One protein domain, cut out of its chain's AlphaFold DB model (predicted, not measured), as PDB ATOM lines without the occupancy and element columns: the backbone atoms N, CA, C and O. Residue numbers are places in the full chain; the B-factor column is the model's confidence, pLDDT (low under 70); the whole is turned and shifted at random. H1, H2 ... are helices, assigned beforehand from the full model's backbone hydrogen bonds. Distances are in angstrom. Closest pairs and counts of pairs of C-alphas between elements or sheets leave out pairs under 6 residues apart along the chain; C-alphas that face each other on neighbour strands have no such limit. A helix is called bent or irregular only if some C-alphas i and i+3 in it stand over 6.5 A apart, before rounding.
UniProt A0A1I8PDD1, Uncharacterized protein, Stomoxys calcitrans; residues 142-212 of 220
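This is residues 142 to 212 of the 220 residues of an uncharacterized protein of Stomoxys calcitrans (UniProt A0A1I8PDD1). One long helix, H1, makes most of the longest axis, and a hairpin of two helices, H3 and H4, lies loosely over one side of it, with H3 crossing it at a slant. The short helix H2 sits at the turn beyond the end of H1, where the chain folds back into the hairpin, while residues 142 to 148 and residues 206 to 211 stick out from the body. The printed part has 71 residues with four named helices, H1, H2, H3 and H4 in chain order, and no named strand; its class is all helix. The whole is only just loose, close to compact, with a radius of gyration of the C-alphas of 13.5 A, and its outline is flat, spanning 44 by 33 by 18 A.

The longest helix, H1, residues 144 to 164, touches no other helix. It is close to H3, residues 176 to 187, but not clearly touching it; their closest C-alphas, those of Ser 160 and Leu 182, are 7.0 A apart. H1 and H3 stand at a steep tilt of 50 degrees and run opposite ways. H1 and H4, residues 191 to 206, are near each other, with 5 pairs of C-alphas within 10 A. H3 and H4 touch and form a helical hairpin, at a shallow tilt of 24 degrees, opposite ways; their closest C-alphas, those of Ile 185 and Lys 194, are 5.8 A apart. H2, residues 169 to 174, is close to H3 but not clearly touching it, with the closest C-alphas, those of Val 172 and Leu 179, 7.5 A apart, and the two are about perpendicular at 78 degrees. H2 is apart from H1 and from H4. Every O i to N i+4 pair is within hydrogen-bond range in H1, H2 and H3, and 11 of 12 are in H4.

H1 begins at C-alpha 144, (147.320, 189.509, 140.823), and runs 30.4 A to C-alpha 164, (146.331, 218.776, 149.011). H2 has 6 residues, H3 measures 16.4 A, and H4 measures 20.9 A, ending at C-alpha 206, (136.735, 205.912, 156.971). H4 is neither bent nor irregular, but only just: C-alphas 203 and 206 are 6.1 A apart.

The two C-alphas farthest apart, those of Thr 142 and Asp 170, are 43.8 A apart. Without the stretches that stand free, the body of 58 residues spans 33 by 24 by 22 A. The printed part has no cut, and its three links between helices are tight. The mean pLDDT of the printed part is 84.1, and residues 208 to 212 are under 70.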
ATOM      1  N   THR A 142     154.444 190.416 140.965       82.94
ATOM      2  CA  THR A 142     154.461 189.028 140.480       82.94
ATOM      3  C   THR A 142     153.108 188.333 140.583       82.94
ATOM      4  O   THR A 142     152.890 187.336 139.891       82.94
ATOM      5  N   THR A 143     152.173 188.857 141.383       84.81
ATOM      6  CA  THR A 143     150.843 188.263 141.570       84.81
ATOM      7  C   THR A 143     149.715 189.220 141.210       84.81
ATOM      8  O   THR A 143     149.861 190.439 141.106       84.81
ATOM      9  N   LYS A 144     148.512 188.676 141.023       86.62
ATOM     10  CA  LYS A 144     147.320 189.509 140.823       86.62
ATOM     11  C   LYS A 144     146.972 190.330 142.072       86.62
ATOM     12  O   LYS A 144     146.448 191.428 141.925       86.62
ATOM     13  N   PHE A 145     147.301 189.844 143.270       88.25
ATOM     14  CA  PHE A 145     147.147 190.617 144.505       88.25
ATOM     15  C   PHE A 145     148.119 191.802 144.568       88.25
ATOM     16  O   PHE A 145     147.692 192.889 144.948       88.25
ATOM     17  N   ASP A 146     149.364 191.640 144.107       88.94
ATOM     18  CA  ASP A 146     150.315 192.757 143.983       88.94
ATOM     19  C   ASP A 146     149.746 193.867 143.085       88.94
ATOM     20  O   ASP A 146     149.823 195.048 143.411       88.94
ATOM     21  N   ASN A 147     149.107 193.491 141.969       89.19
ATOM     22  CA  ASN A 147     148.461 194.438 141.055       89.19
ATOM     23  C   ASN A 147     147.295 195.194 141.705       89.19
ATOM     24  O   ASN A 147     147.161 196.402 141.498       89.19
ATOM     25  N   ILE A 148     146.460 194.495 142.480       91.56
ATOM     26  CA  ILE A 148     145.348 195.105 143.221       91.56
ATOM     27  C   ILE A 148     145.894 196.137 144.213       91.56
ATOM     28  O   ILE A 148     145.437 197.280 144.216       91.56
ATOM     29  N   TYR A 149     146.911 195.763 144.992       90.75
ATOM     30  CA  TYR A 149     147.510 196.635 145.999       90.75
ATOM     31  C   TYR A 149     148.247 197.832 145.382       90.75
ATOM     32  O   TYR A 149     148.083 198.968 145.818       90.75
ATOM     33  N   LEU A 150     149.010 197.618 144.307       90.50
ATOM     34  CA  LEU A 150     149.684 198.697 143.583       90.50
ATOM     35  C   LEU A 150     148.685 199.723 143.038       90.50
ATOM     36  O   LEU A 150     148.909 200.931 143.125       90.50
ATOM     37  N   ARG A 151     147.558 199.252 142.495       92.81
ATOM     38  CA  ARG A 151     146.493 200.133 142.017       92.81
ATOM     39  C   ARG A 151     145.842 200.900 143.167       92.81
ATOM     40  O   ARG A 151     145.595 202.090 142.990       92.81
ATOM     41  N   PHE A 152     145.608 200.252 144.308       94.38
ATOM     42  CA  PHE A 152     145.145 200.920 145.524       94.38
ATOM     43  C   PHE A 152     146.089 202.065 145.910       94.38
ATOM     44  O   PHE A 152     145.649 203.209 145.949       94.38
ATOM     45  N   MET A 153     147.392 201.797 146.059       92.56
ATOM     46  CA  MET A 153     148.377 202.823 146.428       92.56
ATOM     47  C   MET A 153     148.385 204.006 145.454       92.56
ATOM     48  O   MET A 153     148.377 205.159 145.877       92.56
ATOM     49  N   HIS A 154     148.361 203.744 144.144       93.50
ATOM     50  CA  HIS A 154     148.348 204.814 143.146       93.50
ATOM     51  C   HIS A 154     147.065 205.650 143.169       93.50
ATOM     52  O   HIS A 154     147.122 206.859 142.949       93.50
ATOM     53  N   GLN A 155     145.905 205.026 143.379       94.31
ATOM     54  CA  GLN A 155     144.635 205.752 143.441       94.31
ATOM     55  C   GLN A 155     144.502 206.532 144.747       94.31
ATOM     56  O   GLN A 155     144.075 207.682 144.704       94.31
ATOM     57  N   PHE A 156     144.951 205.956 145.863       93.81
ATOM     58  CA  PHE A 156     145.003 206.634 147.152       93.81
ATOM     59  C   PHE A 156     145.899 207.869 147.066       93.81
ATOM     60  O   PHE A 156     145.448 208.971 147.348       93.81
ATOM     61  N   GLN A 157     147.130 207.714 146.564       92.19
ATOM     62  CA  GLN A 157     148.054 208.833 146.371       92.19
ATOM     63  C   GLN A 157     147.431 209.944 145.516       92.19
ATOM     64  O   GLN A 157     147.511 211.115 145.870       92.19
ATOM     65  N   ARG A 158     146.767 209.588 144.410       92.81
ATOM     66  CA  ARG A 158     146.081 210.562 143.550       92.81
ATOM     67  C   ARG A 158     144.951 211.299 144.266       92.81
ATOM     68  O   ARG A 158     144.793 212.498 144.049       92.81
ATOM     69  N   ALA A 159     144.163 210.599 145.079       91.75
ATOM     70  CA  ALA A 159     143.105 211.211 145.876       91.75
ATOM     71  C   ALA A 159     143.697 212.181 146.911       91.75
ATOM     72  O   ALA A 159     143.233 213.316 147.018       91.75
ATOM     73  N   SER A 160     144.780 211.786 147.586       90.69
ATOM     74  CA  SER A 160     145.487 212.632 148.552       90.69
ATOM     75  C   SER A 160     146.102 213.867 147.892       90.69
ATOM     76  O   SER A 160     145.933 214.976 148.384       90.69
ATOM     77  N   GLU A 161     146.758 213.721 146.738       88.94
ATOM     78  CA  GLU A 161     147.302 214.850 145.968       88.94
ATOM     79  C   GLU A 161     146.197 215.818 145.520       88.94
ATOM     80  O   GLU A 161     146.371 217.036 145.574       88.94
ATOM     81  N   LYS A 162     145.039 215.301 145.090       89.88
ATOM     82  CA  LYS A 162     143.875 216.129 144.745       89.88
ATOM     83  C   LYS A 162     143.385 216.920 145.958       89.88
ATOM     84  O   LYS A 162     143.106 218.106 145.802       89.88
ATOM     85  N   LEU A 163     143.316 216.294 147.136       89.19
ATOM     86  CA  LEU A 163     142.965 216.980 148.378       89.19
ATOM     87  C   LEU A 163     143.962 218.108 148.663       89.19
ATOM     88  O   LEU A 163     143.538 219.256 148.748       89.19
ATOM     89  N   TRP A 164     145.265 217.807 148.716       87.56
ATOM     90  CA  TRP A 164     146.331 218.776 149.011       87.56
ATOM     91  C   TRP A 164     146.290 220.023 148.123       87.56
ATOM     92  O   TRP A 164     146.484 221.136 148.606       87.56
ATOM     93  N   ASN A 165     145.981 219.859 146.835       85.94
ATOM     94  CA  ASN A 165     145.888 220.971 145.883       85.94
ATOM     95  C   ASN A 165     144.653 221.873 146.083       85.94
ATOM     96  O   ASN A 165     144.583 222.948 145.485       85.94
ATOM     97  N   CYS A 166     143.684 221.439 146.888       83.56
ATOM     98  CA  CYS A 166     142.405 222.110 147.109       83.56
ATOM     99  C   CYS A 166     142.195 222.557 148.568       83.56
ATOM    100  O   CYS A 166     141.123 223.078 148.882       83.56
ATOM    101  N   LEU A 167     143.179 222.357 149.456       80.81
ATOM    102  CA  LEU A 167     143.088 222.754 150.864       80.81
ATOM    103  C   LEU A 167     143.217 224.272 151.038       80.81
ATOM    104  O   LEU A 167     144.074 224.919 150.433       80.81
ATOM    105  N   SER A 168     142.392 224.834 151.918       77.56
ATOM    106  CA  SER A 168     142.549 226.189 152.455       77.56
ATOM    107  C   SER A 168     143.225 226.150 153.833       77.56
ATOM    108  O   SER A 168     143.191 225.120 154.505       77.56
ATOM    109  N   GLU A 169     143.822 227.268 154.275       75.44
ATOM    110  CA  GLU A 169     144.489 227.370 155.591       75.44
ATOM    111  C   GLU A 169     143.563 226.956 156.748       75.44
ATOM    112  O   GLU A 169     143.963 226.176 157.611       75.44
ATOM    113  N   ASP A 170     142.298 227.382 156.706       73.19
ATOM    114  CA  ASP A 170     141.302 227.025 157.720       73.19
ATOM    115  C   ASP A 170     141.066 225.505 157.785       73.19
ATOM    116  O   ASP A 170     140.910 224.943 158.866       73.19
ATOM    117  N   VAL A 171     141.052 224.805 156.646       71.75
ATOM    118  CA  VAL A 171     140.823 223.348 156.603       71.75
ATOM    119  C   VAL A 171     142.036 222.588 157.129       71.75
ATOM    120  O   VAL A 171     141.865 221.563 157.792       71.75
ATOM    121  N   VAL A 172     143.245 223.102 156.890       77.00
ATOM    122  CA  VAL A 172     144.492 222.497 157.382       77.00
ATOM    123  C   VAL A 172     144.504 222.427 158.908       77.00
ATOM    124  O   VAL A 172     144.772 221.362 159.458       77.00
ATOM    125  N   GLU A 173     144.144 223.512 159.601       75.75
ATOM    126  CA  GLU A 173     144.113 223.524 161.072       75.75
ATOM    127  C   GLU A 173     143.077 222.546 161.652       75.75
ATOM    128  O   GLU A 173     143.312 221.917 162.683       75.75
ATOM    129  N   HIS A 174     141.929 222.381 160.988       71.06
ATOM    130  CA  HIS A 174     140.852 221.514 161.478       71.06
ATOM    131  C   HIS A 174     141.076 220.025 161.175       71.06
ATOM    132  O   HIS A 174     140.492 219.184 161.858       71.06
ATOM    133  N   GLN A 175     141.885 219.698 160.163       79.44
ATOM    134  CA  GLN A 175     142.124 218.324 159.695       79.44
ATOM    135  C   GLN A 175     143.558 217.847 159.923       79.44
ATOM    136  O   GLN A 175     143.983 216.860 159.323       79.44
ATOM    137  N   GLN A 176     144.293 218.535 160.797       81.31
ATOM    138  CA  GLN A 176     145.721 218.335 161.010       81.31
ATOM    139  C   GLN A 176     146.104 216.861 161.231       81.31
ATOM    140  O   GLN A 176     146.978 216.368 160.536       81.31
ATOM    141  N   GLU A 177     145.407 216.137 162.111       83.50
ATOM    142  CA  GLU A 177     145.704 214.723 162.420       83.50
ATOM    143  C   GLU A 177     145.610 213.813 161.181       83.50
ATOM    144  O   GLU A 177     146.459 212.957 160.950       83.50
ATOM    145  N   MET A 178     144.591 214.014 160.339       86.50
ATOM    146  CA  MET A 178     144.446 213.236 159.107       86.50
ATOM    147  C   MET A 178     145.536 213.604 158.096       86.50
ATOM    148  O   MET A 178     146.094 212.731 157.434       86.50
ATOM    149  N   LEU A 179     145.815 214.899 157.959       87.94
ATOM    150  CA  LEU A 179     146.820 215.411 157.036       87.94
ATOM    151  C   LEU A 179     148.234 214.958 157.419       87.94
ATOM    152  O   LEU A 179     149.001 214.626 156.521       87.94
ATOM    153  N   GLU A 180     148.546 214.866 158.713       89.44
ATOM    154  CA  GLU A 180     149.792 214.284 159.230       89.44
ATOM    155  C   GLU A 180     149.940 212.824 158.777       89.44
ATOM    156  O   GLU A 180     150.949 212.470 158.174       89.44
ATOM    157  N   ILE A 181     148.901 211.996 158.936       91.00
ATOM    158  CA  ILE A 181     148.936 210.598 158.471       91.00
ATOM    159  C   ILE A 181     149.083 210.513 156.944       91.00
ATOM    160  O   ILE A 181     149.817 209.665 156.435       91.00
ATOM    161  N   LEU A 182     148.418 211.385 156.179       91.69
ATOM    162  CA  LEU A 182     148.584 211.420 154.721       91.69
ATOM    163  C   LEU A 182     150.003 211.814 154.298       91.69
ATOM    164  O   LEU A 182     150.504 211.283 153.302       91.69
ATOM    165  N   ASP A 183     150.631 212.730 155.033       90.69
ATOM    166  CA  ASP A 183     152.011 213.145 154.807       90.69
ATOM    167  C   ASP A 183     152.977 211.988 155.103       90.69
ATOM    168  O   ASP A 183     153.752 211.600 154.224       90.69
ATOM    169  N   GLU A 184     152.821 211.320 156.252       92.94
ATOM    170  CA  GLU A 184     153.594 210.127 156.622       92.94
ATOM    171  C   GLU A 184     153.460 209.004 155.581       92.94
ATOM    172  O   GLU A 184     154.460 208.421 155.143       92.94
ATOM    173  N   ILE A 185     152.236 208.735 155.104       91.38
ATOM    174  CA  ILE A 185     151.995 207.779 154.013       91.38
ATOM    175  C   ILE A 185     152.774 208.189 152.764       91.38
ATOM    176  O   ILE A 185     153.301 207.324 152.060       91.38
ATOM    177  N   SER A 186     152.834 209.477 152.431       90.81
ATOM    178  CA  SER A 186     153.492 209.950 151.212       90.81
ATOM    179  C   SER A 186     155.014 209.754 151.259       90.81
ATOM    180  O   SER A 186     155.611 209.338 150.259       90.81
ATOM    181  N   GLU A 187     155.624 209.958 152.428       92.31
ATOM    182  CA  GLU A 187     157.072 209.902 152.628       92.31
ATOM    183  C   GLU A 187     157.603 208.481 152.877       92.31
ATOM    184  O   GLU A 187     158.756 208.182 152.533       92.31
ATOM    185  N   GLU A 188     156.775 207.584 153.425       92.31
ATOM    186  CA  GLU A 188     157.189 206.226 153.777       92.31
ATOM    187  C   GLU A 188     157.501 205.372 152.532       92.31
ATOM    188  O   GLU A 188     156.685 205.181 151.618       92.31
ATOM    189  N   LYS A 189     158.717 204.815 152.516       87.31
ATOM    190  CA  LYS A 189     159.268 203.981 151.435       87.31
ATOM    191  C   LYS A 189     159.206 202.492 151.757       87.31
ATOM    192  O   LYS A 189     159.237 201.669 150.845       87.31
ATOM    193  N   ASN A 190     159.157 202.136 153.034       86.12
ATOM    194  CA  ASN A 190     158.981 200.775 153.498       86.12
ATOM    195  C   ASN A 190     157.508 200.382 153.372       86.12
ATOM    196  O   ASN A 190     156.660 200.862 154.115       86.12
ATOM    197  N   LEU A 191     157.210 199.456 152.460       84.38
ATOM    198  CA  LEU A 191     155.840 199.012 152.210       84.38
ATOM    199  C   LEU A 191     155.155 198.407 153.442       84.38
ATOM    200  O   LEU A 191     153.946 198.527 153.552       84.38
ATOM    201  N   ALA A 192     155.890 197.779 154.364       84.75
ATOM    202  CA  ALA A 192     155.290 197.199 155.563       84.75
ATOM    203  C   ALA A 192     154.855 198.265 156.578       84.75
ATOM    204  O   ALA A 192     153.832 198.094 157.229       84.75
ATOM    205  N   GLU A 193     155.613 199.353 156.714       87.50
ATOM    206  CA  GLU A 193     155.204 200.485 157.556       87.50
ATOM    207  C   GLU A 193     154.110 201.305 156.862       87.50
ATOM    208  O   GLU A 193     153.117 201.661 157.488       87.50
ATOM    209  N   LYS A 194     154.206 201.477 155.537       90.25
ATOM    210  CA  LYS A 194     153.166 202.125 154.729       90.25
ATOM    211  C   LYS A 194     151.813 201.414 154.835       90.25
ATOM    212  O   LYS A 194     150.783 202.069 154.921       90.25
ATOM    213  N   ASP A 195     151.819 200.080 154.866       86.44
ATOM    214  CA  ASP A 195     150.615 199.259 155.053       86.44
ATOM    215  C   ASP A 195     149.930 199.535 156.397       86.44
ATOM    216  O   ASP A 195     148.711 199.665 156.452       86.44
ATOM    217  N   LYS A 196     150.712 199.707 157.472       89.06
ATOM    218  CA  LYS A 196     150.167 200.067 158.790       89.06
ATOM    219  C   LYS A 196     149.539 201.452 158.785       89.06
ATOM    220  O   LYS A 196     148.474 201.619 159.362       89.06
ATOM    221  N   LEU A 197     150.176 202.417 158.122       91.56
ATOM    222  CA  LEU A 197     149.640 203.772 158.007       91.56
ATOM    223  C   LEU A 197     148.331 203.795 157.201       91.56
ATOM    224  O   LEU A 197     147.399 204.512 157.564       91.56
ATOM    225  N   TYR A 198     148.213 202.979 156.145       90.81
ATOM    226  CA  TYR A 198     146.933 202.798 155.454       90.81
ATOM    227  C   TYR A 198     145.868 202.199 156.377       90.81
ATOM    228  O   TYR A 198     144.751 202.709 156.406       90.81
ATOM    229  N   ASP A 199     146.198 201.151 157.135       86.94
ATOM    230  CA  ASP A 199     145.267 200.534 158.086       86.94
ATOM    231  C   ASP A 199     144.809 201.537 159.156       86.94
ATOM    232  O   ASP A 199     143.608 201.683 159.389       86.94
ATOM    233  N   GLU A 200     145.740 202.304 159.725       87.31
ATOM    234  CA  GLU A 200     145.446 203.364 160.689       87.31
ATOM    235  C   GLU A 200     144.525 204.434 160.097       87.31
ATOM    236  O   GLU A 200     143.526 204.799 160.722       87.31
ATOM    237  N   PHE A 201     144.808 204.901 158.879       89.81
ATOM    238  CA  PHE A 201     143.962 205.872 158.192       89.81
ATOM    239  C   PHE A 201     142.538 205.334 157.982       89.81
ATOM    240  O   PHE A 201     141.550 206.005 158.293       89.81
ATOM    241  N   ILE A 202     142.419 204.110 157.462       87.00
ATOM    242  CA  ILE A 202     141.135 203.486 157.129       87.00
ATOM    243  C   ILE A 202     140.281 203.288 158.389       87.00
ATOM    244  O   ILE A 202     139.086 203.606 158.388       87.00
ATOM    245  N   GLU A 203     140.880 202.798 159.473       81.12
ATOM    246  CA  GLU A 203     140.185 202.550 160.740       81.12
ATOM    247  C   GLU A 203     139.825 203.845 161.471       81.12
ATOM    248  O   GLU A 203     138.760 203.948 162.091       81.12
ATOM    249  N   THR A 204     140.695 204.850 161.389       81.69
ATOM    250  CA  THR A 204     140.524 206.101 162.124       81.69
ATOM    251  C   THR A 204     139.596 207.068 161.402       81.69
ATOM    252  O   THR A 204     138.865 207.793 162.074       81.69
ATOM    253  N   PHE A 205     139.566 207.102 160.067       83.19
ATOM    254  CA  PHE A 205     138.832 208.142 159.329       83.19
ATOM    255  C   PHE A 205     137.693 207.635 158.444       83.19
ATOM    256  O   PHE A 205     136.731 208.381 158.279       83.19
ATOM    257  N   LEU A 206     137.743 206.403 157.925       81.75
ATOM    258  CA  LEU A 206     136.735 205.912 156.971       81.75
ATOM    259  C   LEU A 206     135.636 205.090 157.648       81.75
ATOM    260  O   LEU A 206     134.466 205.454 157.607       81.75
ATOM    261  N   PHE A 207     135.993 203.996 158.322       72.31
ATOM    262  CA  PHE A 207     135.009 203.038 158.849       72.31
ATOM    263  C   PHE A 207     134.862 203.131 160.366       72.31
ATOM    264  O   PHE A 207     134.852 202.124 161.072       72.31
ATOM    265  N   LYS A 208     134.720 204.358 160.882       61.09
ATOM    266  CA  LYS A 208     134.437 204.627 162.299       61.09
ATOM    267  C   LYS A 208     133.089 204.015 162.708       61.09
ATOM    268  O   LYS A 208     132.063 204.689 162.735       61.09
ATOM    269  N   THR A 209     133.087 202.747 163.105       50.62
ATOM    270  CA  THR A 209     132.043 202.190 163.963       50.62
ATOM    271  C   THR A 209     132.669 201.602 165.222       50.62
ATOM    272  O   THR A 209     133.677 200.897 165.177       50.62
ATOM    273  N   GLU A 210     132.058 201.878 166.377       45.41
ATOM    274  CA  GLU A 210     132.463 201.332 167.687       45.41
ATOM    275  C   GLU A 210     132.576 199.790 167.665       45.41
ATOM    276  O   GLU A 210     133.291 199.193 168.466       45.41
ATOM    277  N   LYS A 211     131.875 199.146 166.721       46.75
ATOM    278  CA  LYS A 211     131.841 197.699 166.514       46.75
ATOM    279  C   LYS A 211     133.088 197.170 165.787       46.75
ATOM    280  O   LYS A 211     133.672 196.197 166.256       46.75
ATOM    281  N   ASP A 212     133.557 197.840 164.731       46.44
ATOM    282  CA  ASP A 212     134.753 197.421 163.971       46.44
ATOM    283  C   ASP A 212     136.050 197.579 164.796       46.44
ATOM    284  O   ASP A 212     136.980 196.773 164.703       46.44
TER     285      ASP A 212